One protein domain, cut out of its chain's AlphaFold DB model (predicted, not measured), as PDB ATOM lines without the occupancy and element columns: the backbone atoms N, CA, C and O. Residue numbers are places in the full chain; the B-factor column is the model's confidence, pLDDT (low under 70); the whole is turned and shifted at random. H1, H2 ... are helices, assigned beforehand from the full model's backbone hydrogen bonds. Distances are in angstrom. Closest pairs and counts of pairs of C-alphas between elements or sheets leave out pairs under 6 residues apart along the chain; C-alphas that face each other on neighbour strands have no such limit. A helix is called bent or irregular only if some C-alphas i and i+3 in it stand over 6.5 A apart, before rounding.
ATOM      1  N   SER A  24     -46.233 -26.289  14.640       55.34
ATOM      2  CA  SER A  24     -45.228 -27.139  15.276       55.34
ATOM      3  C   SER A  24     -43.849 -26.479  15.406       55.34
ATOM      4  O   SER A  24     -43.216 -26.635  16.444       55.34
ATOM      5  N   ASP A  25     -43.390 -25.710  14.413       59.31
ATOM      6  CA  ASP A  25     -42.063 -25.074  14.450       59.31
ATOM      7  C   ASP A  25     -42.063 -23.845  15.364       59.31
ATOM      8  O   ASP A  25     -41.099 -23.609  16.090       59.31
ATOM      9  N   VAL A  26     -43.174 -23.101  15.408       63.03
ATOM     10  CA  VAL A  26     -43.353 -21.990  16.358       63.03
ATOM     11  C   VAL A  26     -43.377 -22.511  17.797       63.03
ATOM     12  O   VAL A  26     -42.694 -21.963  18.657       63.03
ATOM     13  N   SER A  27     -44.094 -23.610  18.059       64.56
ATOM     14  CA  SER A  27     -44.171 -24.218  19.394       64.56
ATOM     15  C   SER A  27     -42.832 -24.805  19.865       64.56
ATOM     16  O   SER A  27     -42.473 -24.630  21.031       64.56
ATOM     17  N   LEU A  28     -42.061 -25.445  18.976       72.12
ATOM     18  CA  LEU A  28     -40.718 -25.957  19.290       72.12
ATOM     19  C   LEU A  28     -39.715 -24.823  19.559       72.12
ATOM     20  O   LEU A  28     -38.904 -24.916  20.489       72.12
ATOM     21  N   ASN A  29     -39.798 -23.734  18.792       82.50
ATOM     22  CA  ASN A  29     -38.968 -22.550  18.998       82.50
ATOM     23  C   ASN A  29     -39.312 -21.837  20.312       82.50
ATOM     24  O   ASN A  29     -38.402 -21.467  21.048       82.50
ATOM     25  N   ALA A  30     -40.601 -21.702  20.645       91.12
ATOM     26  CA  ALA A  30     -41.042 -21.114  21.908       91.12
ATOM     27  C   ALA A  30     -40.544 -21.926  23.111       91.12
ATOM     28  O   ALA A  30     -39.912 -21.364  24.000       91.12
ATOM     29  N   GLY A  31     -40.722 -23.253  23.102       92.44
ATOM     30  CA  GLY A  31     -40.254 -24.119  24.191       92.44
ATOM     31  C   GLY A  31     -38.740 -24.040  24.418       92.44
ATOM     32  O   GLY A  31     -38.285 -23.960  25.558       92.44
ATOM     33  N   THR A  32     -37.953 -23.986  23.340       94.12
ATOM     34  CA  THR A  32     -36.491 -23.832  23.431       94.12
ATOM     35  C   THR A  32     -36.098 -22.463  23.993       94.12
ATOM     36  O   THR A  32     -35.190 -22.370  24.819       94.12
ATOM     37  N   THR A  33     -36.771 -21.394  23.565       96.31
ATOM     38  CA  THR A  33     -36.535 -20.037  24.079       96.31
ATOM     39  C   THR A  33     -36.908 -19.926  25.556       96.31
ATOM     40  O   THR A  33     -36.120 -19.384  26.326       96.31
ATOM     41  N   VAL A  34     -38.046 -20.495  25.973       97.38
ATOM     42  CA  VAL A  34     -38.459 -20.556  27.385       97.38
ATOM     43  C   VAL A  34     -37.379 -21.228  28.224       97.38
ATOM     44  O   VAL A  34     -36.893 -20.618  29.167       97.38
ATOM     45  N   GLN A  35     -36.910 -22.417  27.834       96.69
ATOM     46  CA  GLN A  35     -35.872 -23.140  28.581       96.69
ATOM     47  C   GLN A  35     -34.576 -22.338  28.745       96.69
ATOM     48  O   GLN A  35     -33.947 -22.386  29.802       96.69
ATOM     49  N   LYS A  36     -34.166 -21.586  27.716       97.06
ATOM     50  CA  LYS A  36     -32.993 -20.708  27.802       97.06
ATOM     51  C   LYS A  36     -33.220 -19.560  28.779       97.06
ATOM     52  O   LYS A  36     -32.385 -19.344  29.653       97.06
ATOM     53  N   ILE A  37     -34.343 -18.853  28.655       98.06
ATOM     54  CA  ILE A  37     -34.673 -17.717  29.523       98.06
ATOM     55  C   ILE A  37     -34.812 -18.180  30.978       98.06
ATOM     56  O   ILE A  37     -34.232 -17.558  31.865       98.06
ATOM     57  N   GLU A  38     -35.507 -19.293  31.227       97.50
ATOM     58  CA  GLU A  38     -35.608 -19.908  32.555       97.50
ATOM     59  C   GLU A  38     -34.234 -20.291  33.095       97.50
ATOM     60  O   GLU A  38     -33.939 -20.006  34.250       97.50
ATOM     61  N   GLY A  39     -33.368 -20.890  32.272       97.62
ATOM     62  CA  GLY A  39     -31.993 -21.215  32.651       97.62
ATOM     63  C   GLY A  39     -31.229 -19.991  33.156       97.62
ATOM     64  O   GLY A  39     -30.670 -20.028  34.251       97.62
ATOM     65  N   LEU A  40     -31.284 -18.886  32.412       98.31
ATOM     66  CA  LEU A  40     -30.634 -17.626  32.781       98.31
ATOM     67  C   LEU A  40     -31.246 -17.000  34.042       98.31
ATOM     68  O   LEU A  40     -30.524 -16.512  34.908       98.31
ATOM     69  N   TYR A  41     -32.572 -17.034  34.175       98.19
ATOM     70  CA  TYR A  41     -33.266 -16.541  35.366       98.19
ATOM     71  C   TYR A  41     -32.854 -17.336  36.615       98.19
ATOM     72  O   TYR A  41     -32.507 -16.791  37.663       98.19
ATOM     73  N   ASN A  42     -32.818 -18.657  36.464       97.44
ATOM     74  CA  ASN A  42     -32.437 -19.617  37.486       97.44
ATOM     75  C   ASN A  42     -30.957 -19.506  37.886       97.44
ATOM     76  O   ASN A  42     -30.622 -19.773  39.042       97.44
ATOM     77  N   GLU A  43     -30.073 -19.111  36.966       97.56
ATOM     78  CA  GLU A  43     -28.667 -18.806  37.256       97.56
ATOM     79  C   GLU A  43     -28.531 -17.615  38.209       97.56
ATOM     80  O   GLU A  43     -27.784 -17.709  39.185       97.56
ATOM     81  N   VAL A  44     -29.292 -16.535  37.988       98.00
ATOM     82  CA  VAL A  44     -29.303 -15.371  38.891       98.00
ATOM     83  C   VAL A  44     -29.769 -15.780  40.286       98.00
ATOM     84  O   VAL A  44     -29.079 -15.495  41.267       98.00
ATOM     85  N   LEU A  45     -30.886 -16.513  40.382       96.94
ATOM     86  CA  LEU A  45     -31.404 -16.996  41.665       96.94
ATOM     87  C   LEU A  45     -30.379 -17.878  42.390       96.94
ATOM     88  O   LEU A  45     -30.094 -17.661  43.564       96.94
ATOM     89  N   LYS A  46     -29.771 -18.848  41.699       95.94
ATOM     90  CA  LYS A  46     -28.737 -19.717  42.287       95.94
ATOM     91  C   LYS A  46     -27.519 -18.932  42.764       95.94
ATOM     92  O   LYS A  46     -27.035 -19.185  43.864       95.94
ATOM     93  N   SER A  47     -27.027 -17.998  41.952       96.62
ATOM     94  CA  SER A  47     -25.882 -17.144  42.290       96.62
ATOM     95  C   SER A  47     -26.162 -16.324  43.552       96.62
ATOM     96  O   SER A  47     -25.379 -16.362  44.500       96.62
ATOM     97  N   SER A  48     -27.328 -15.676  43.613       95.56
ATOM     98  CA  SER A  48     -27.788 -14.919  44.781       95.56
ATOM     99  C   SER A  48     -27.859 -15.776  46.046       95.56
ATOM    100  O   SER A  48     -27.277 -15.415  47.071       95.56
ATOM    101  N   ILE A  49     -28.494 -16.950  45.974       94.50
ATOM    102  CA  ILE A  49     -28.598 -17.875  47.110       94.50
ATOM    103  C   ILE A  49     -27.213 -18.300  47.603       94.50
ATOM    104  O   ILE A  49     -26.955 -18.279  48.807       94.50
ATOM    105  N   ASN A  50     -26.309 -18.652  46.690       94.50
ATOM    106  CA  ASN A  50     -24.956 -19.077  47.041       94.50
ATOM    107  C   ASN A  50     -24.156 -17.950  47.703       94.50
ATOM    108  O   ASN A  50     -23.509 -18.178  48.726       94.50
ATOM    109  N   ASN A  51     -24.237 -16.731  47.162       93.69
ATOM    110  CA  ASN A  51     -23.580 -15.558  47.738       93.69
ATOM    111  C   ASN A  51     -24.138 -15.246  49.127       93.69
ATOM    112  O   ASN A  51     -23.380 -15.048  50.074       93.69
ATOM    113  N   SER A  52     -25.460 -15.288  49.270       92.56
ATOM    114  CA  SER A  52     -26.137 -15.054  50.543       92.56
ATOM    115  C   SER A  52     -25.721 -16.074  51.597       92.56
ATOM    116  O   SER A  52     -25.361 -15.702  52.710       92.56
ATOM    117  N   ARG A  53     -25.676 -17.361  51.233       90.88
ATOM    118  CA  ARG A  53     -25.224 -18.451  52.108       90.88
ATOM    119  C   ARG A  53     -23.763 -18.299  52.529       90.88
ATOM    120  O   ARG A  53     -23.427 -18.620  53.664       90.88
ATOM    121  N   ALA A  54     -22.901 -17.825  51.634       92.25
ATOM    122  CA  ALA A  54     -21.490 -17.606  51.934       92.25
ATOM    123  C   ALA A  54     -21.272 -16.413  52.877       92.25
ATOM    124  O   ALA A  54     -20.385 -16.453  53.724       92.25
ATOM    125  N   VAL A  55     -22.076 -15.357  52.741       91.19
ATOM    126  CA  VAL A  55     -21.912 -14.113  53.501       91.19
ATOM    127  C   VAL A  55     -22.623 -14.162  54.855       91.19
ATOM    128  O   VAL A  55     -22.069 -13.672  55.838       91.19
ATOM    129  N   LEU A  56     -23.815 -14.766  54.936       89.62
ATOM    130  CA  LEU A  56     -24.671 -14.745  56.128       89.62
ATOM    131  C   LEU A  56     -23.951 -15.154  57.432       89.62
ATOM    132  O   LEU A  56     -24.101 -14.430  58.415       89.62
ATOM    133  N   PRO A  57     -23.122 -16.220  57.486       87.69
ATOM    134  CA  PRO A  57     -22.417 -16.613  58.713       87.69
ATOM    135  C   PRO A  57     -21.418 -15.573  59.238       87.69
ATOM    136  O   PRO A  57     -20.983 -15.661  60.385       87.69
ATOM    137  N   HIS A  58     -21.018 -14.616  58.400       86.75
ATOM    138  CA  HIS A  58     -20.081 -13.548  58.742       86.75
ATOM    139  C   HIS A  58     -20.784 -12.246  59.145       86.75
ATOM    140  O   HIS A  58     -20.117 -11.264  59.480       86.75
ATOM    141  N   LEU A  59     -22.119 -12.223  59.127       84.50
ATOM    142  CA  LEU A  59     -22.926 -11.081  59.526       84.50
ATOM    143  C   LEU A  59     -23.471 -11.294  60.936       84.50
ATOM    144  O   LEU A  59     -24.176 -12.258  61.208       84.50
ATOM    145  N   ASN A  60     -23.183 -10.349  61.829       68.06
ATOM    146  CA  ASN A  60     -23.669 -10.411  63.210       68.06
ATOM    147  C   ASN A  60     -25.146  -9.986  63.368       68.06
ATOM    148  O   ASN A  60     -25.699 -10.225  64.430       68.06
ATOM    149  N   ASP A  61     -25.767  -9.372  62.345       65.75
ATOM    150  CA  ASP A  61     -27.165  -8.888  62.367       65.75
ATOM    151  C   ASP A  61     -27.793  -8.887  60.951       65.75
ATOM    152  O   ASP A  61     -27.938  -7.821  60.346       65.75
ATOM    153  N   SER A  62     -28.140 -10.045  60.381       66.12
ATOM    154  CA  SER A  62     -29.118 -10.053  59.277       66.12
ATOM    155  C   SER A  62     -30.510 -10.260  59.863       66.12
ATOM    156  O   SER A  62     -30.743 -11.216  60.598       66.12
ATOM    157  N   ASN A  63     -31.414  -9.337  59.560       68.25
ATOM    158  CA  ASN A  63     -32.816  -9.359  59.967       68.25
ATOM    159  C   ASN A  63     -33.731  -9.860  58.838       68.25
ATOM    160  O   ASN A  63     -34.903 -10.136  59.088       68.25
ATOM    161  N   ALA A  64     -33.225  -9.946  57.602       69.31
ATOM    162  CA  ALA A  64     -34.008 -10.338  56.435       69.31
ATOM    163  C   ALA A  64     -34.303 -11.847  56.388       69.31
ATOM    164  O   ALA A  64     -35.441 -12.235  56.127       69.31
ATOM    165  N   ILE A  65     -33.295 -12.692  56.636       79.44
ATOM    166  CA  ILE A  65     -33.399 -14.160  56.623       79.44
ATOM    167  C   ILE A  65     -32.389 -14.795  57.593       79.44
ATOM    168  O   ILE A  65     -31.387 -14.181  57.951       79.44
ATOM    169  N   ASP A  66     -32.615 -16.057  57.959       80.69
ATOM    170  CA  ASP A  66     -31.672 -16.888  58.716       80.69
ATOM    171  C   ASP A  66     -31.273 -18.172  57.949       80.69
ATOM    172  O   ASP A  66     -31.753 -18.459  56.848       80.69
ATOM    173  N   ASN A  67     -30.382 -18.978  58.541       83.62
ATOM    174  CA  ASN A  67     -29.917 -20.242  57.950       83.62
ATOM    175  C   ASN A  67     -31.034 -21.283  57.741       83.62
ATOM    176  O   ASN A  67     -30.850 -22.242  56.980       83.62
ATOM    177  N   GLN A  68     -32.185 -21.129  58.398       83.06
ATOM    178  CA  GLN A  68     -33.296 -22.057  58.259       83.06
ATOM    179  C   GLN A  68     -33.897 -21.980  56.854       83.06
ATOM    180  O   GLN A  68     -34.203 -23.020  56.276       83.06
ATOM    181  N   PHE A  69     -33.973 -20.790  56.251       85.75
ATOM    182  CA  PHE A  69     -34.439 -20.625  54.867       85.75
ATOM    183  C   PHE A  69     -33.609 -21.441  53.874       85.75
ATOM    184  O   PHE A  69     -34.160 -22.113  53.004       85.75
ATOM    185  N   PHE A  70     -32.283 -21.434  54.028       87.94
ATOM    186  CA  PHE A  70     -31.393 -22.231  53.184       87.94
ATOM    187  C   PHE A  70     -31.535 -23.727  53.444       87.94
ATOM    188  O   PHE A  70     -31.531 -24.505  52.497       87.94
ATOM    189  N   THR A  71     -31.728 -24.117  54.704       86.19
ATOM    190  CA  THR A  71     -31.975 -25.516  55.073       86.19
ATOM    191  C   THR A  71     -33.276 -26.034  54.450       86.19
ATOM    192  O   THR A  71     -33.324 -27.158  53.955       86.19
ATOM    193  N   GLU A  72     -34.338 -25.224  54.443       83.94
ATOM    194  CA  GLU A  72     -35.605 -25.576  53.790       83.94
ATOM    195  C   GLU A  72     -35.497 -25.592  52.260       83.94
ATOM    196  O   GLU A  72     -36.153 -26.410  51.617       83.94
ATOM    197  N   LEU A  73     -34.660 -24.731  51.676       88.56
ATOM    198  CA  LEU A  73     -34.364 -24.758  50.244       88.56
ATOM    199  C   LEU A  73     -33.610 -26.038  49.846       88.56
ATOM    200  O   LEU A  73     -33.973 -26.667  48.856       88.56
ATOM    201  N   ASP A  74     -32.613 -26.462  50.626       88.81
ATOM    202  CA  ASP A  74     -31.807 -27.658  50.330       88.81
ATOM    203  C   ASP A  74     -32.650 -28.945  50.365       88.81
ATOM    204  O   ASP A  74     -32.456 -29.848  49.554       88.81
ATOM    205  N   LYS A  75     -33.670 -29.016  51.233       87.75
ATOM    206  CA  LYS A  75     -34.635 -30.137  51.250       87.75
ATOM    207  C   LYS A  75     -35.429 -30.277  49.950       87.75
ATOM    208  O   LYS A  75     -36.008 -31.336  49.708       87.75
ATOM    209  N   ARG A  76     -35.486 -29.213  49.148       85.50
ATOM    210  CA  ARG A  76     -36.213 -29.133  47.877       85.50
ATOM    211  C   ARG A  76     -35.288 -29.271  46.673       85.50
ATOM    212  O   ARG A  76     -35.733 -29.106  45.541       85.50
ATOM    213  N   GLU A  77     -34.008 -29.569  46.873       87.69
ATOM    214  CA  GLU A  77     -33.086 -29.774  45.760       87.69
ATOM    215  C   GLU A  77     -33.596 -30.884  44.822       87.69
ATOM    216  O   GLU A  77     -34.014 -31.961  45.252       87.69
ATOM    217  N   GLY A  78     -33.620 -30.589  43.520       82.44
ATOM    218  CA  GLY A  78     -34.153 -31.491  42.495       82.44
ATOM    219  C   GLY A  78     -35.684 -31.577  42.429       82.44
ATOM    220  O   GLY A  78     -36.203 -32.304  41.581       82.44
ATOM    221  N   GLN A  79     -36.412 -30.845  43.276       86.25
ATOM    222  CA  GLN A  79     -37.874 -30.759  43.234       86.25
ATOM    223  C   GLN A  79     -38.333 -29.598  42.337       86.25
ATOM    224  O   GLN A  79     -37.601 -28.631  42.112       86.25
ATOM    225  N   GLU A  80     -39.568 -29.690  41.826       81.00
ATOM    226  CA  GLU A  80     -40.187 -28.685  40.935       81.00
ATOM    227  C   GLU A  80     -40.195 -27.279  41.557       81.00
ATOM    228  O   GLU A  80     -40.145 -26.263  40.868       81.00
ATOM    229  N   ASP A  81     -40.242 -27.210  42.880       85.25
ATOM    230  CA  ASP A  81     -40.443 -25.987  43.633       85.25
ATOM    231  C   ASP A  81     -39.171 -25.303  44.130       85.25
ATOM    232  O   ASP A  81     -39.261 -24.210  44.708       85.25
ATOM    233  N   TYR A  82     -37.999 -25.887  43.875       91.38
ATOM    234  CA  TYR A  82     -36.713 -25.319  44.270       91.38
ATOM    235  C   TYR A  82     -36.601 -23.847  43.855       91.38
ATOM    236  O   TYR A  82     -36.335 -22.976  44.681       91.38
ATOM    237  N   PHE A  83     -36.878 -23.539  42.585       93.31
ATOM    238  CA  PHE A  83     -36.707 -22.184  42.058       93.31
ATOM    239  C   PHE A  83     -37.785 -21.202  42.504       93.31
ATOM    240  O   PHE A  83     -37.483 -20.029  42.695       93.31
ATOM    241  N   SER A  84     -39.009 -21.666  42.760       91.19
ATOM    242  CA  SER A  84     -40.032 -20.824  43.394       91.19
ATOM    243  C   SER A  84     -39.684 -20.490  44.854       91.19
ATOM    244  O   SER A  84     -39.950 -19.389  45.331       91.19
ATOM    245  N   THR A  85     -39.004 -21.406  45.553       90.00
ATOM    246  CA  THR A  85     -38.478 -21.171  46.907       90.00
ATOM    247  C   THR A  85     -37.278 -20.222  46.873       90.00
ATOM    248  O   THR A  85     -37.215 -19.278  47.659       90.00
ATOM    249  N   ALA A  86     -36.356 -20.413  45.926       93.06
ATOM    250  CA  ALA A  86     -35.213 -19.527  45.722       93.06
ATOM    251  C   ALA A  86     -35.649 -18.100  45.351       93.06
ATOM    252  O   ALA A  86     -35.124 -17.144  45.913       93.06
ATOM    253  N   TYR A  87     -36.649 -17.954  44.473       93.06
ATOM    254  CA  TYR A  87     -37.268 -16.668  44.142       93.06
ATOM    255  C   TYR A  87     -37.819 -15.970  45.386       93.06
ATOM    256  O   TYR A  87     -37.593 -14.780  45.593       93.06
ATOM    257  N   PHE A  88     -38.507 -16.714  46.253       89.69
ATOM    258  CA  PHE A  88     -39.054 -16.153  47.479       89.69
ATOM    259  C   PHE A  88     -37.961 -15.665  48.442       89.69
ATOM    260  O   PHE A  88     -38.050 -14.549  48.952       89.69
ATOM    261  N   ILE A  89     -36.906 -16.457  48.656       89.69
ATOM    262  CA  ILE A  89     -35.759 -16.052  49.487       89.69
ATOM    263  C   ILE A  89     -35.076 -14.817  48.888       89.69
ATOM    264  O   ILE A  89     -34.800 -13.863  49.613       89.69
ATOM    265  N   PHE A  90     -34.869 -14.800  47.569       92.44
ATOM    266  CA  PHE A  90     -34.335 -13.644  46.851       92.44
ATOM    267  C   PHE A  90     -35.180 -12.391  47.127       92.44
ATOM    268  O   PHE A  90     -34.645 -11.361  47.535       92.44
ATOM    269  N   ALA A  91     -36.505 -12.479  46.978       89.38
ATOM    270  CA  ALA A  91     -37.415 -11.363  47.226       89.38
ATOM    271  C   ALA A  91     -37.399 -10.889  48.691       89.38
ATOM    272  O   ALA A  91     -37.482  -9.687  48.943       89.38
ATOM    273  N   LEU A  92     -37.254 -11.802  49.659       87.31
ATOM    274  CA  LEU A  92     -37.140 -11.450  51.077       87.31
ATOM    275  C   LEU A  92     -35.871 -10.656  51.384       87.31
ATOM    276  O   LEU A  92     -35.961  -9.619  52.044       87.31
ATOM    277  N   ILE A  93     -34.716 -11.100  50.880       88.06
ATOM    278  CA  ILE A  93     -33.440 -10.391  51.075       88.06
ATOM    279  C   ILE A  93     -33.524  -8.970  50.509       88.06
ATOM    280  O   ILE A  93     -33.065  -8.016  51.131       88.06
ATOM    281  N   HIS A  94     -34.186  -8.820  49.364       88.12
ATOM    282  CA  HIS A  94     -34.351  -7.536  48.696       88.12
ATOM    283  C   HIS A  94     -35.531  -6.709  49.222       88.12
ATOM    284  O   HIS A  94     -35.724  -5.584  48.767       88.12
ATOM    285  N   SER A  95     -36.313  -7.212  50.188       82.38
ATOM    286  CA  SER A  95     -37.540  -6.557  50.669       82.38
ATOM    287  C   SER A  95     -37.311  -5.126  51.185       82.38
ATOM    288  O   SER A  95     -38.191  -4.266  51.057       82.38
ATOM    289  N   SER A  96     -36.117  -4.834  51.717       77.44
ATOM    290  CA  SER A  96     -35.753  -3.499  52.201       77.44
ATOM    291  C   SER A  96     -35.622  -2.460  51.088       77.44
ATOM    292  O   SER A  96     -35.889  -1.295  51.360       77.44
ATOM    293  N   LEU A  97     -35.335  -2.862  49.841       75.81
ATOM    294  CA  LEU A  97     -35.356  -1.954  48.681       75.81
ATOM    295  C   LEU A  97     -36.753  -1.378  48.409       75.81
ATOM    296  O   LEU A  97     -36.879  -0.349  47.752       75.81
ATOM    297  N   PHE A  98     -37.802  -2.041  48.900       69.25
ATOM    298  CA  PHE A  98     -39.189  -1.663  48.640       69.25
ATOM    299  C   PHE A  98     -39.823  -0.899  49.801       69.25
ATOM    300  O   PHE A  98     -40.616   0.007  49.568       69.25
ATOM    301  N   ASN A  99     -39.526  -1.292  51.047       63.56
ATOM    302  CA  ASN A  99     -40.385  -0.950  52.186       63.56
ATOM    303  C   ASN A  99     -39.658  -0.601  53.496       63.56
ATOM    304  O   ASN A  99     -40.345  -0.281  54.468       63.56
ATOM    305  N   GLN A 100     -38.321  -0.670  53.584       60.00
ATOM    306  CA  GLN A 100     -37.619  -0.422  54.853       60.00
ATOM    307  C   GLN A 100     -36.704   0.810  54.798       60.00
ATOM    308  O   GLN A 100     -35.982   0.999  53.826       60.00
ATOM    309  N   PRO A 101     -36.678   1.638  55.860       59.50
ATOM    310  CA  PRO A 101     -35.818   2.820  55.933       59.50
ATOM    311  C   PRO A 101     -34.335   2.487  56.172       59.50
ATOM    312  O   PRO A 101     -33.502   3.391  56.196       59.50
ATOM    313  N   THR A 102     -33.988   1.222  56.411       66.62
ATOM    314  CA  THR A 102     -32.609   0.784  56.652       66.62
ATOM    315  C   THR A 102     -32.376  -0.532  55.931       66.62
ATOM    316  O   THR A 102     -33.139  -1.478  56.111       66.62
ATOM    317  N   GLU A 103     -31.345  -0.571  55.093       73.88
ATOM    318  CA  GLU A 103     -30.983  -1.757  54.321       73.88
ATOM    319  C   GLU A 103     -30.374  -2.836  55.223       73.88
ATOM    320  O   GLU A 103     -29.567  -2.545  56.112       73.88
ATOM    321  N   ASP A 104     -30.758  -4.093  54.986       83.50
ATOM    322  CA  ASP A 104     -30.173  -5.237  55.681       83.50
ATOM    323  C   ASP A 104     -28.684  -5.377  55.329       83.50
ATOM    324  O   ASP A 104     -28.288  -5.225  54.170       83.50
ATOM    325  N   LYS A 105     -27.840  -5.710  56.315       86.12
ATOM    326  CA  LYS A 105     -26.395  -5.895  56.087       86.12
ATOM    327  C   LYS A 105     -26.109  -6.991  55.058       86.12
ATOM    328  O   LYS A 105     -25.101  -6.906  54.358       86.12
ATOM    329  N   LEU A 106     -26.977  -8.001  54.966       88.00
ATOM    330  CA  LEU A 106     -26.887  -9.043  53.951       88.00
ATOM    331  C   LEU A 106     -27.068  -8.455  52.563       88.00
ATOM    332  O   LEU A 106     -26.184  -8.639  51.733       88.00
ATOM    333  N   LEU A 107     -28.147  -7.698  52.351       89.25
ATOM    334  CA  LEU A 107     -28.429  -7.047  51.076       89.25
ATOM    335  C   LEU A 107     -27.250  -6.174  50.634       89.25
ATOM    336  O   LEU A 107     -26.752  -6.342  49.527       89.25
ATOM    337  N   VAL A 108     -26.746  -5.304  51.516       90.25
ATOM    338  CA  VAL A 108     -25.613  -4.412  51.206       90.25
ATOM    339  C   VAL A 108     -24.386  -5.197  50.728       90.25
ATOM    340  O   VAL A 108     -23.671  -4.753  49.829       90.25
ATOM    341  N   ALA A 109     -24.133  -6.367  51.315       90.69
ATOM    342  CA  ALA A 109     -22.973  -7.183  50.987       90.69
ATOM    343  C   ALA A 109     -23.106  -7.928  49.647       90.69
ATOM    344  O   ALA A 109     -22.104  -8.098  48.951       90.69
ATOM    345  N   ILE A 110     -24.309  -8.380  49.281       93.50
ATOM    346  CA  ILE A 110     -24.517  -9.227  48.093       93.50
ATOM    347  C   ILE A 110     -24.959  -8.444  46.848       93.50
ATOM    348  O   ILE A 110     -24.614  -8.836  45.728       93.50
ATOM    349  N   LEU A 111     -25.634  -7.305  47.034       93.19
ATOM    350  CA  LEU A 111     -26.268  -6.530  45.966       93.19
ATOM    351  C   LEU A 111     -25.317  -6.149  44.815       93.19
ATOM    352  O   LEU A 111     -25.726  -6.258  43.656       93.19
ATOM    353  N   PRO A 112     -24.044  -5.756  45.048       94.25
ATOM    354  CA  PRO A 112     -23.134  -5.444  43.946       94.25
ATOM    355  C   PRO A 112     -22.905  -6.625  42.990       94.25
ATOM    356  O   PRO A 112     -22.898  -6.442  41.774       94.25
ATOM    357  N   ALA A 113     -22.739  -7.839  43.522       93.75
ATOM    358  CA  ALA A 113     -22.519  -9.040  42.715       93.75
ATOM    359  C   ALA A 113     -23.807  -9.500  42.012       93.75
ATOM    360  O   ALA A 113     -23.779  -9.959  40.866       93.75
ATOM    361  N   GLU A 114     -24.950  -9.347  42.679       95.06
ATOM    362  CA  GLU A 114     -26.257  -9.674  42.112       95.06
ATOM    363  C   GLU A 114     -26.618  -8.754  40.955       95.06
ATOM    364  O   GLU A 114     -27.032  -9.244  39.908       95.06
ATOM    365  N   LYS A 115     -26.364  -7.445  41.075       95.88
ATOM    366  CA  LYS A 115     -26.539  -6.498  39.968       95.88
ATOM    367  C   LYS A 115     -25.785  -6.929  38.719       95.88
ATOM    368  O   LYS A 115     -26.355  -6.910  37.635       95.88
ATOM    369  N   VAL A 116     -24.531  -7.357  38.858       96.12
ATOM    370  CA  VAL A 116     -23.741  -7.849  37.716       96.12
ATOM    371  C   VAL A 116     -24.408  -9.068  37.078       96.12
ATOM    372  O   VAL A 116     -24.526  -9.130  35.856       96.12
ATOM    373  N   SER A 117     -24.900  -9.999  37.895       97.12
ATOM    374  CA  SER A 117     -25.587 -11.204  37.418       97.12
ATOM    375  C   SER A 117     -26.910 -10.870  36.710       97.12
ATOM    376  O   SER A 117     -27.222 -11.445  35.673       97.12
ATOM    377  N   ILE A 118     -27.667  -9.895  37.221       98.00
ATOM    378  CA  ILE A 118     -28.922  -9.430  36.616       98.00
ATOM    379  C   ILE A 118     -28.668  -8.682  35.296       98.00
ATOM    380  O   ILE A 118     -29.407  -8.860  34.327       98.00
ATOM    381  N   LEU A 119     -27.620  -7.861  35.217       97.31
ATOM    382  CA  LEU A 119     -27.246  -7.174  33.975       97.31
ATOM    383  C   LEU A 119     -26.832  -8.168  32.885       97.31
ATOM    384  O   LEU A 119     -27.225  -8.022  31.723       97.31
ATOM    385  N   ASP A 120     -26.083  -9.206  33.260       97.19
ATOM    386  CA  ASP A 120     -25.721 -10.302  32.362       97.19
ATOM    387  C   ASP A 120     -26.964 -11.076  31.890       97.19
ATOM    388  O   ASP A 120     -27.114 -11.328  30.691       97.19
ATOM    389  N   PHE A 121     -27.917 -11.343  32.790       98.31
ATOM    390  CA  PHE A 121     -29.230 -11.888  32.434       98.31
ATOM    391  C   PHE A 121     -29.926 -11.033  31.365       98.31
ATOM    392  O   PHE A 121     -30.242 -11.545  30.290       98.31
ATOM    393  N   PHE A 122     -30.101  -9.725  31.591       98.25
ATOM    394  CA  PHE A 122     -30.773  -8.851  30.623       98.25
ATOM    395  C   PHE A 122     -30.025  -8.744  29.288       98.25
ATOM    396  O   PHE A 122     -30.654  -8.669  28.230       98.25
ATOM    397  N   THR A 123     -28.695  -8.804  29.314       97.19
ATOM    398  CA  THR A 123     -27.866  -8.832  28.102       97.19
ATOM    399  C   THR A 123     -28.123 -10.096  27.282       97.19
ATOM    400  O   THR A 123     -28.320 -10.020  26.065       97.19
ATOM    401  N   LYS A 124     -28.157 -11.262  27.933       97.69
ATOM    402  CA  LYS A 124     -28.340 -12.560  27.271       97.69
ATOM    403  C   LYS A 124     -29.767 -12.757  26.766       97.69
ATOM    404  O   LYS A 124     -29.943 -13.073  25.589       97.69
ATOM    405  N   ILE A 125     -30.788 -12.473  27.581       96.94
ATOM    406  CA  ILE A 125     -32.185 -12.635  27.142       96.94
ATOM    407  C   ILE A 125     -32.523 -11.709  25.976       96.94
ATOM    408  O   ILE A 125     -33.344 -12.062  25.137       96.94
ATOM    409  N   ARG A 126     -31.887 -10.531  25.881       96.88
ATOM    410  CA  ARG A 126     -32.081  -9.625  24.744       96.88
ATOM    411  C   ARG A 126     -31.766 -10.328  23.430       96.88
ATOM    412  O   ARG A 126     -32.485 -10.143  22.453       96.88
ATOM    413  N   ILE A 127     -30.693 -11.116  23.405       95.31
ATOM    414  CA  ILE A 127     -30.266 -11.868  22.225       95.31
ATOM    415  C   ILE A 127     -31.281 -12.972  21.917       95.31
ATOM    416  O   ILE A 127     -31.714 -13.091  20.772       95.31
ATOM    417  N   ASP A 128     -31.701 -13.740  22.925       95.44
ATOM    418  CA  ASP A 128     -32.679 -14.818  22.738       95.44
ATOM    419  C   ASP A 128     -34.049 -14.294  22.270       95.44
ATOM    420  O   ASP A 128     -34.625 -14.848  21.333       95.44
ATOM    421  N   LEU A 129     -34.531 -13.179  22.830       96.38
ATOM    422  CA  LEU A 129     -35.778 -12.527  22.417       96.38
ATOM    423  C   LEU A 129     -35.692 -11.962  20.994       96.38
ATOM    424  O   LEU A 129     -36.615 -12.158  20.206       96.38
ATOM    425  N   LEU A 130     -34.580 -11.313  20.624       95.38
ATOM    426  CA  LEU A 130     -34.372 -10.831  19.252       95.38
ATOM    427  C   LEU A 130     -34.404 -11.976  18.239       95.38
ATOM    428  O   LEU A 130     -35.051 -11.858  17.199       95.38
ATOM    429  N   ASN A 131     -33.724 -13.082  18.547       93.50
ATOM    430  CA  ASN A 131     -33.703 -14.260  17.686       93.50
ATOM    431  C   ASN A 131     -35.099 -14.872  17.547       93.50
ATOM    432  O   ASN A 131     -35.510 -15.207  16.437       93.50
ATOM    433  N   TYR A 132     -35.833 -14.984  18.656       95.25
ATOM    434  CA  TYR A 132     -37.195 -15.501  18.652       95.25
ATOM    435  C   TYR A 132     -38.128 -14.618  17.814       95.25
ATOM    436  O   TYR A 132     -38.738 -15.119  16.875       95.25
ATOM    437  N   PHE A 133     -38.168 -13.305  18.061       94.94
ATOM    438  CA  PHE A 133     -39.040 -12.385  17.321       94.94
ATOM    439  C   PHE A 133     -38.697 -12.296  15.834       94.94
ATOM    440  O   PHE A 133     -39.598 -12.189  15.004       94.94
ATOM    441  N   ALA A 134     -37.415 -12.385  15.475       92.81
ATOM    442  CA  ALA A 134     -37.008 -12.467  14.077       92.81
ATOM    443  C   ALA A 134     -37.515 -13.758  13.411       92.81
ATOM    444  O   ALA A 134     -37.995 -13.714  12.278       92.81
ATOM    445  N   ALA A 135     -37.445 -14.893  14.113       91.31
ATOM    446  CA  ALA A 135     -37.908 -16.184  13.608       91.31
ATOM    447  C   ALA A 135     -39.440 -16.276  13.509       91.31
ATOM    448  O   ALA A 135     -39.955 -16.886  12.572       91.31
ATOM    449  N   THR A 136     -40.171 -15.660  14.441       91.56
ATOM    450  CA  THR A 136     -41.644 -15.663  14.480       91.56
ATOM    451  C   THR A 136     -42.283 -14.463  13.783       91.56
ATOM    452  O   THR A 136     -43.506 -14.390  13.697       91.56
ATOM    453  N   GLN A 137     -41.474 -13.536  13.253       91.38
ATOM    454  CA  GLN A 137     -41.916 -12.288  12.616       91.38
ATOM    455  C   GLN A 137     -42.807 -11.418  13.525       91.38
ATOM    456  O   GLN A 137     -43.701 -10.712  13.056       91.38
ATOM    457  N   GLN A 138     -42.558 -11.459  14.834       90.12
ATOM    458  CA  GLN A 138     -43.261 -10.655  15.832       90.12
ATOM    459  C   GLN A 138     -42.525  -9.340  16.115       90.12
ATOM    460  O   GLN A 138     -41.323  -9.207  15.885       90.12
ATOM    461  N   ASN A 139     -43.248  -8.351  16.643       91.00
ATOM    462  CA  ASN A 139     -42.670  -7.080  17.069       91.00
ATOM    463  C   ASN A 139     -43.219  -6.676  18.441       91.00
ATOM    464  O   ASN A 139     -44.370  -6.261  18.556       91.00
ATOM    465  N   HIS A 140     -42.365  -6.759  19.459       93.00
ATOM    466  CA  HIS A 140     -42.658  -6.347  20.832       93.00
ATOM    467  C   HIS A 140     -41.737  -5.189  21.223       93.00
ATOM    468  O   HIS A 140     -40.801  -5.342  22.010       93.00
ATOM    469  N   LEU A 141     -41.973  -4.027  20.608       92.81
ATOM    470  CA  LEU A 141     -41.106  -2.855  20.735       92.81
ATOM    471  C   LEU A 141     -40.918  -2.416  22.194       92.81
ATOM    472  O   LEU A 141     -39.794  -2.132  22.594       92.81
ATOM    473  N   GLU A 142     -41.995  -2.393  22.981       94.19
ATOM    474  CA  GLU A 142     -41.957  -1.980  24.388       94.19
ATOM    475  C   GLU A 142     -41.098  -2.927  25.240       94.19
ATOM    476  O   GLU A 142     -40.167  -2.475  25.907       94.19
ATOM    477  N   LEU A 143     -41.327  -4.245  25.153       95.50
ATOM    478  CA  LEU A 143     -40.483  -5.248  25.811       95.50
ATOM    479  C   LEU A 143     -39.010  -5.081  25.428       95.50
ATOM    480  O   LEU A 143     -38.140  -5.052  26.296       95.50
ATOM    481  N   MET A 144     -38.719  -4.931  24.134       96.62
ATOM    482  CA  MET A 144     -37.341  -4.804  23.659       96.62
ATOM    483  C   MET A 144     -36.677  -3.499  24.100       96.62
ATOM    484  O   MET A 144     -35.475  -3.497  24.382       96.62
ATOM    485  N   GLN A 145     -37.428  -2.401  24.195       95.50
ATOM    486  CA  GLN A 145     -36.949  -1.141  24.765       95.50
ATOM    487  C   GLN A 145     -36.634  -1.296  26.253       95.50
ATOM    488  O   GLN A 145     -35.552  -0.894  26.684       95.50
ATOM    489  N   ASN A 146     -37.520  -1.940  27.016       94.88
ATOM    490  CA  ASN A 146     -37.311  -2.207  28.438       94.88
ATOM    491  C   ASN A 146     -36.078  -3.081  28.672       94.88
ATOM    492  O   ASN A 146     -35.180  -2.667  29.397       94.88
ATOM    493  N   VAL A 147     -35.956  -4.217  27.981       95.44
ATOM    494  CA  VAL A 147     -34.784  -5.106  28.085       95.44
ATOM    495  C   VAL A 147     -33.490  -4.386  27.683       95.44
ATOM    496  O   VAL A 147     -32.461  -4.527  28.343       95.44
ATOM    497  N   THR A 148     -33.534  -3.547  26.643       94.75
ATOM    498  CA  THR A 148     -32.375  -2.746  26.206       94.75
ATOM    499  C   THR A 148     -31.983  -1.669  27.223       94.75
ATOM    500  O   THR A 148     -30.800  -1.338  27.331       94.75
ATOM    501  N   ARG A 149     -32.945  -1.115  27.968       94.75
ATOM    502  CA  ARG A 149     -32.684  -0.195  29.081       94.75
ATOM    503  C   ARG A 149     -32.102  -0.948  30.276       94.75
ATOM    504  O   ARG A 149     -31.068  -0.540  30.794       94.75
ATOM    505  N   TRP A 150     -32.725  -2.056  30.667       94.94
ATOM    506  CA  TRP A 150     -32.358  -2.840  31.845       94.94
ATOM    507  C   TRP A 150     -30.940  -3.404  31.783       94.94
ATOM    508  O   TRP A 150     -30.259  -3.391  32.799       94.94
ATOM    509  N   GLN A 151     -30.434  -3.786  30.606       92.00
ATOM    510  CA  GLN A 151     -29.045  -4.259  30.466       92.00
ATOM    511  C   GLN A 151     -27.975  -3.196  30.821       92.00
ATOM    512  O   GLN A 151     -26.803  -3.533  30.938       92.00
ATOM    513  N   ASN A 152     -28.352  -1.914  30.936       89.69
ATOM    514  CA  ASN A 152     -27.451  -0.800  31.260       89.69
ATOM    515  C   ASN A 152     -27.866  -0.062  32.549       89.69
ATOM    516  O   ASN A 152     -27.370   1.033  32.815       89.69
ATOM    517  N   GLU A 153     -28.810  -0.613  33.314       90.69
ATOM    518  CA  GLU A 153     -29.348   0.031  34.513       90.69
ATOM    519  C   GLU A 153     -28.325  -0.003  35.652       90.69
ATOM    520  O   GLU A 153     -27.799  -1.055  36.014       90.69
ATOM    521  N   SER A 154     -28.041   1.155  36.243       87.00
ATOM    522  CA  SER A 154     -27.121   1.259  37.382       87.00
ATOM    523  C   SER A 154     -27.857   1.366  38.719       87.00
ATOM    524  O   SER A 154     -27.274   1.070  39.770       87.00
ATOM    525  N   ALA A 155     -29.135   1.747  38.696       88.75
ATOM    526  CA  ALA A 155     -29.966   1.871  39.885       88.75
ATOM    527  C   ALA A 155     -30.356   0.504  40.478       88.75
ATOM    528  O   ALA A 155     -30.396  -0.512  39.787       88.75
ATOM    529  N   ASP A 156     -30.681   0.474  41.775       89.00
ATOM    530  CA  ASP A 156     -31.160  -0.741  42.465       89.00
ATOM    531  C   ASP A 156     -32.520  -1.230  41.937       89.00
ATOM    532  O   ASP A 156     -32.874  -2.395  42.100       89.00
ATOM    533  N   SER A 157     -33.243  -0.375  41.203       89.12
ATOM    534  CA  SER A 157     -34.483  -0.713  40.494       89.12
ATOM    535  C   SER A 157     -34.324  -1.855  39.480       89.12
ATOM    536  O   SER A 157     -35.321  -2.449  39.054       89.12
ATOM    537  N   ILE A 158     -33.091  -2.209  39.106       94.44
ATOM    538  CA  ILE A 158     -32.809  -3.370  38.262       94.44
ATOM    539  C   ILE A 158     -33.231  -4.692  38.916       94.44
ATOM    540  O   ILE A 158     -33.685  -5.602  38.225       94.44
ATOM    541  N   VAL A 159     -33.174  -4.774  40.249       93.38
ATOM    542  CA  VAL A 159     -33.667  -5.925  41.021       93.38
ATOM    543  C   VAL A 159     -35.180  -6.060  40.872       93.38
ATOM    544  O   VAL A 159     -35.692  -7.157  40.666       93.38
ATOM    545  N   ILE A 160     -35.899  -4.936  40.922       90.81
ATOM    546  CA  ILE A 160     -37.357  -4.902  40.742       90.81
ATOM    547  C   ILE A 160     -37.712  -5.380  39.337       90.81
ATOM    548  O   ILE A 160     -38.530  -6.277  39.161       90.81
ATOM    549  N   SER A 161     -37.006  -4.842  38.344       94.44
ATOM    550  CA  SER A 161     -37.185  -5.215  36.942       94.44
ATOM    551  C   SER A 161     -36.936  -6.710  36.713       94.44
ATOM    552  O   SER A 161     -37.641  -7.342  35.933       94.44
ATOM    553  N   PHE A 162     -35.960  -7.297  37.412       96.81
ATOM    554  CA  PHE A 162     -35.705  -8.737  37.397       96.81
ATOM    555  C   PHE A 162     -36.838  -9.546  38.049       96.81
ATOM    556  O   PHE A 162     -37.297 -10.535  37.479       96.81
ATOM    557  N   LEU A 163     -37.332  -9.124  39.214       94.06
ATOM    558  CA  LEU A 163     -38.429  -9.799  39.916       94.06
ATOM    559  C   LEU A 163     -39.747  -9.778  39.131       94.06
ATOM    560  O   LEU A 163     -40.493 -10.756  39.176       94.06
ATOM    561  N   GLU A 164     -40.015  -8.693  38.406       93.56
ATOM    562  CA  GLU A 164     -41.224  -8.493  37.595       93.56
ATOM    563  C   GLU A 164     -41.106  -9.062  36.173       93.56
ATOM    564  O   GLU A 164     -42.103  -9.137  35.445       93.56
ATOM    565  N   PHE A 165     -39.903  -9.464  35.752       96.62
ATOM    566  CA  PHE A 165     -39.657  -9.911  34.385       96.62
ATOM    567  C   PHE A 165     -40.542 -11.095  33.953       96.62
ATOM    568  O   PHE A 165     -41.109 -10.995  32.864       96.62
ATOM    569  N   PRO A 166     -40.735 -12.175  34.745       96.25
ATOM    570  CA  PRO A 166     -41.575 -13.300  34.324       96.25
ATOM    571  C   PRO A 166     -43.015 -12.886  33.980       96.25
ATOM    572  O   PRO A 166     -43.541 -13.275  32.937       96.25
ATOM    573  N   GLU A 167     -43.632 -12.033  34.802       94.56
ATOM    574  CA  GLU A 167     -44.990 -11.532  34.556       94.56
ATOM    575  C   GLU A 167     -45.025 -10.512  33.410       94.56
ATOM    576  O   GLU A 167     -45.947 -10.516  32.589       94.56
ATOM    577  N   THR A 168     -43.987  -9.682  33.279       94.75
ATOM    578  CA  THR A 168     -43.845  -8.769  32.136       94.75
ATOM    579  C   THR A 168     -43.751  -9.552  30.826       94.75
ATOM    580  O   THR A 168     -44.447  -9.225  29.865       94.75
ATOM    581  N   LEU A 169     -42.948 -10.617  30.787       96.81
ATOM    582  CA  LEU A 169     -42.800 -11.475  29.616       96.81
ATOM    583  C   LEU A 169     -44.117 -12.177  29.287       96.81
ATOM    584  O   LEU A 169     -44.570 -12.101  28.153       96.81
ATOM    585  N   LYS A 170     -44.773 -12.776  30.282       95.94
ATOM    586  CA  LYS A 170     -46.070 -13.445  30.119       95.94
ATOM    587  C   LYS A 170     -47.168 -12.507  29.614       95.94
ATOM    588  O   LYS A 170     -47.994 -12.924  28.809       95.94
ATOM    589  N   SER A 171     -47.199 -11.256  30.076       95.00
ATOM    590  CA  SER A 171     -48.206 -10.281  29.632       95.00
ATOM    591  C   SER A 171     -47.995  -9.815  28.188       95.00
ATOM    592  O   SER A 171     -48.974  -9.575  27.483       95.00
ATOM    593  N   GLN A 172     -46.741  -9.709  27.736       95.19
ATOM    594  CA  GLN A 172     -46.414  -9.220  26.393       95.19
ATOM    595  C   GLN A 172     -46.255 -10.336  25.353       95.19
ATOM    596  O   GLN A 172     -46.549 -10.105  24.184       95.19
ATOM    597  N   VAL A 173     -45.798 -11.519  25.767       95.56
ATOM    598  CA  VAL A 173     -45.505 -12.692  24.926       95.56
ATOM    599  C   VAL A 173     -45.923 -13.974  25.675       95.56
ATOM    600  O   VAL A 173     -45.072 -14.691  26.211       95.56
ATOM    601  N   PRO A 174     -47.232 -14.271  25.774       94.50
ATOM    602  CA  PRO A 174     -47.748 -15.357  26.615       94.50
ATOM    603  C   PRO A 174     -47.191 -16.744  26.280       94.50
ATOM    604  O   PRO A 174     -47.077 -17.599  27.156       94.50
ATOM    605  N   GLU A 175     -46.829 -16.987  25.024       94.38
ATOM    606  CA  GLU A 175     -46.228 -18.243  24.580       94.38
ATOM    607  C   GLU A 175     -44.786 -18.448  25.070       94.38
ATOM    608  O   GLU A 175     -44.293 -19.574  25.036       94.38
ATOM    609  N   LEU A 176     -44.132 -17.390  25.562       96.31
ATOM    610  CA  LEU A 176     -42.850 -17.450  26.268       96.31
ATOM    611  C   LEU A 176     -43.020 -17.399  27.796       96.31
ATOM    612  O   LEU A 176     -42.079 -17.046  28.509       96.31
ATOM    613  N   SER A 177     -44.209 -17.723  28.318       95.06
ATOM    614  CA  SER A 177     -44.434 -17.784  29.763       95.06
ATOM    615  C   SER A 177     -43.453 -18.752  30.420       95.06
ATOM    616  O   SER A 177     -43.361 -19.919  30.040       95.06
ATOM    617  N   LEU A 178     -42.767 -18.254  31.445       95.19
ATOM    618  CA  LEU A 178     -41.889 -19.047  32.298       95.19
ATOM    619  C   LEU A 178     -42.712 -19.797  33.357       95.19
ATOM    620  O   LEU A 178     -43.927 -19.587  33.485       95.19
ATOM    621  N   MET A 179     -42.044 -20.642  34.141       92.75
ATOM    622  CA  MET A 179     -42.613 -21.268  35.329       92.75
ATOM    623  C   MET A 179     -43.166 -20.236  36.323       92.75
ATOM    624  O   MET A 179     -42.709 -19.095  36.405       92.75
ATOM    625  N   ASP A 180     -44.141 -20.657  37.129       90.50
ATOM    626  CA  ASP A 180     -44.697 -19.814  38.188       90.50
ATOM    627  C   ASP A 180     -43.746 -19.766  39.395       90.50
ATOM    628  O   ASP A 180     -43.821 -20.577  40.324       90.50
ATOM    629  N   TYR A 181     -42.846 -18.785  39.376       89.94
ATOM    630  CA  TYR A 181     -41.914 -18.509  40.469       89.94
ATOM    631  C   TYR A 181     -42.614 -18.049  41.759       89.94
ATOM    632  O   TYR A 181     -42.039 -18.160  42.841       89.94
ATOM    633  N   THR A 182     -43.867 -17.589  41.686       83.94
ATOM    634  CA  THR A 182     -44.617 -17.055  42.837       83.94
ATOM    635  C   THR A 182     -45.410 -18.120  43.602       83.94
ATOM    636  O   THR A 182     -45.796 -17.896  44.754       83.94
ATOM    637  N   LYS A 183     -45.587 -19.312  43.013       80.31
ATOM    638  CA  LYS A 183     -46.402 -20.434  43.519       80.31
ATOM    639  C   LYS A 183     -46.165 -20.796  44.992       80.31
ATOM    640  O   LYS A 183     -47.103 -21.200  45.677       80.31
ATOM    641  N   GLN A 184     -44.935 -20.671  45.500       65.81
ATOM    642  CA  GLN A 184     -44.555 -21.181  46.829       65.81
ATOM    643  C   GLN A 184     -44.318 -20.137  47.918       65.81
ATOM    644  O   GLN A 184     -44.251 -20.521  49.092       65.81
ATOM    645  N   GLY A 185     -44.306 -18.840  47.586       56.50
ATOM    646  CA  GLY A 185     -44.090 -17.781  48.580       56.50
ATOM    647  C   GLY A 185     -45.085 -17.835  49.747       56.50
ATOM    648  O   GLY A 185     -44.733 -17.542  50.884       56.50
ATOM    649  N   LYS A 186     -46.310 -18.319  49.506       53.16
ATOM    650  CA  LYS A 186     -47.352 -18.435  50.535       53.16
ATOM    651  C   LYS A 186     -47.085 -19.542  51.569       53.16
ATOM    652  O   LYS A 186     -47.235 -19.307  52.764       53.16
ATOM    653  N   SER A 187     -46.653 -20.725  51.128       59.56
ATOM    654  CA  SER A 187     -46.464 -21.888  52.015       59.56
ATOM    655  C   SER A 187     -45.262 -21.742  52.957       59.56
ATOM    656  O   SER A 187     -45.297 -22.212  54.093       59.56
ATOM    657  N   ILE A 188     -44.217 -21.039  52.509       59.03
ATOM    658  CA  ILE A 188     -43.007 -20.777  53.296       59.03
ATOM    659  C   ILE A 188     -43.292 -19.736  54.384       59.03
ATOM    660  O   ILE A 188     -42.921 -19.948  55.536       59.03
ATOM    661  N   VAL A 189     -44.017 -18.658  54.055       57.38
ATOM    662  CA  VAL A 189     -44.483 -17.670  55.046       57.38
ATOM    663  C   VAL A 189     -45.352 -18.333  56.107       57.38
ATOM    664  O   VAL A 189     -45.157 -18.084  57.291       57.38
ATOM    665  N   GLU A 190     -46.290 -19.194  55.710       58.16
ATOM    666  CA  GLU A 190     -47.176 -19.888  56.649       58.16
ATOM    667  C   GLU A 190     -46.409 -20.875  57.547       58.16
ATOM    668  O   GLU A 190     -46.626 -20.886  58.761       58.16
ATOM    669  N   GLY A 191     -45.468 -21.644  56.988       57.47
ATOM    670  CA  GLY A 191     -44.630 -22.583  57.742       57.47
ATOM    671  C   GLY A 191     -43.700 -21.898  58.749       57.47
ATOM    672  O   GLY A 191     -43.636 -22.304  59.911       57.47
ATOM    673  N   LEU A 192     -43.044 -20.810  58.342       56.81
ATOM    674  CA  LEU A 192     -42.134 -20.052  59.206       56.81
ATOM    675  C   LEU A 192     -42.885 -19.196  60.230       56.81
ATOM    676  O   LEU A 192     -42.500 -19.165  61.398       56.81
ATOM    677  N   ALA A 193     -44.006 -18.571  59.857       55.03
ATOM    678  CA  ALA A 193     -44.861 -17.854  60.805       55.03
ATOM    679  C   ALA A 193     -45.456 -18.791  61.868       55.03
ATOM    680  O   ALA A 193     -45.632 -18.387  63.018       55.03
ATOM    681  N   HIS A 194     -45.754 -20.044  61.512       51.91
ATOM    682  CA  HIS A 194     -46.185 -21.058  62.473       51.91
ATOM    683  C   HIS A 194     -45.054 -21.447  63.438       51.91
ATOM    684  O   HIS A 194     -45.290 -21.557  64.639       51.91
ATOM    685  N   GLN A 195     -43.818 -21.602  62.957       50.09
ATOM    686  CA  GLN A 195     -42.668 -21.930  63.810       50.09
ATOM    687  C   GLN A 195     -42.233 -20.770  64.718       50.09
ATOM    688  O   GLN A 195     -41.980 -20.999  65.898       50.09
ATOM    689  N   LEU A 196     -42.237 -19.528  64.229       47.44
ATOM    690  CA  LEU A 196     -41.931 -18.336  65.034       47.44
ATOM    691  C   LEU A 196     -42.974 -18.083  66.138       47.44
ATOM    692  O   LEU A 196     -42.639 -17.594  67.216       47.44
ATOM    693  N   ARG A 197     -44.242 -18.455  65.912       46.97
ATOM    694  CA  ARG A 197     -45.296 -18.434  66.948       46.97
ATOM    695  C   ARG A 197     -45.142 -19.533  68.003       46.97
ATOM    696  O   ARG A 197     -45.655 -19.383  69.109       46.97
ATOM    697  N   LEU A 198     -44.471 -20.633  67.668       44.78
ATOM    698  CA  LEU A 198     -44.201 -21.733  68.596       44.78
ATOM    699  C   LEU A 198     -42.894 -21.548  69.377       44.78
ATOM    700  O   LEU A 198     -42.782 -22.106  70.456       44.78
ATOM    701  N   SER A 199     -41.930 -20.772  68.871       43.38
ATOM    702  CA  SER A 199     -40.685 -20.459  69.593       43.38
ATOM    703  C   SER A 199     -40.812 -19.296  70.587       43.38
ATOM    704  O   SER A 199     -39.874 -19.021  71.332       43.38
ATOM    705  N   THR A 200     -41.956 -18.605  70.590       47.03
ATOM    706  CA  THR A 200     -42.264 -17.455  71.457       47.03
ATOM    707  C   THR A 200     -43.262 -17.774  72.582       47.03
ATOM    708  O   THR A 200     -43.635 -16.869  73.327       47.03
TER     709      THR A 200
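Overview. This is residues 24 to 200 of the 201 residues of the protein "uncharacterized protein LOC117563390" of Drosophila albomicans (UniProt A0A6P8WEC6). Two long helices, H1 and H5, run side by side in opposite ways and make the long axis of the domain; H6 and H7 pack on H5 over one part of this pair, and the hairpin of H2 and H3 packs on H1 over another. H8 packs on H3 with its first residues, and residues 193 to 200, of which 193 to 198 belong to H8, stick out free at one end. The printed part has 177 residues with eight named helices, H1 to H8 in chain order, and no named strand: the class is all helix. It is compact, with a radius of gyration of the C-alphas of 17.4 A, and elongated, spanning 58 by 33 by 25 A.

Along the chain. H1, residues 24 to 58, is the longest helix at 52.0 A; its C-alpha 24 is at (-45.228, -27.139, 15.276). H5, residues 105 to 136, measures 45.4 A from C-alpha 105 at (-26.395, -5.895, 56.087). H6 is residues 141 to 150, and H7 is residues 157 to 172, 20.3 A long. H2 is residues 67 to 74, H3 residues 82 to 93 and H4 residues 96 to 99. H8, residues 185 to 198, is 20.4 A long and ends with C-alpha 198 at (-44.201, -21.733, 68.596). H5 and H7 are irregular: C-alphas 109 and 112, and C-alphas 163 and 166, are 7.3 A apart. H1 is irregular only just, with C-alphas 54 and 57 6.9 A apart.

Arrangement. H1 touches H5 at a shallow tilt of 8 degrees, opposite ways; their closest C-alphas, of Val 44 and Ser 117, are 5.8 A apart. H5, H6 and H7 form an up-and-down bundle, each helix running against the one before it. The hairpin of H5 and H6 comes closest at the C-alphas of Phe 122 and Val 147, 6.0 A; H5 and H7 at those of Ile 118 and Phe 162, 6.9 A. H1 touches H3 with residues 42 to 49 alone, at a steep tilt of 50 degrees, closest at the C-alphas of Leu 45 and Ala 86, 6.1 A. H2 and H3 form a hairpin, closest at the C-alphas of Leu 73 and Thr 85, 6.4 A. H3 touches H8 at the C-alphas of Phe 88 and Gly 185, 5.4 A. H4 touches no helix but is near H7. Every O i to N i+4 pair is within hydrogen-bond range in H2, H3, H6 and H8; the counts are 29 of 31 in H1, 25 of 28 in H5 and 10 of 12 in H7, and H4 is too short for such a pair.

Size, cuts and confidence. The two C-alphas farthest apart, of Gln 137 and Thr 200, are 59.1 A apart. The printed part has no cut, and H7 to H8 is a long link of 12 residues. Mean pLDDT of the printed part is 85.9; it is under 70 at residues 24 to 27, 60 to 64, 98 to 102 and 184 to 200.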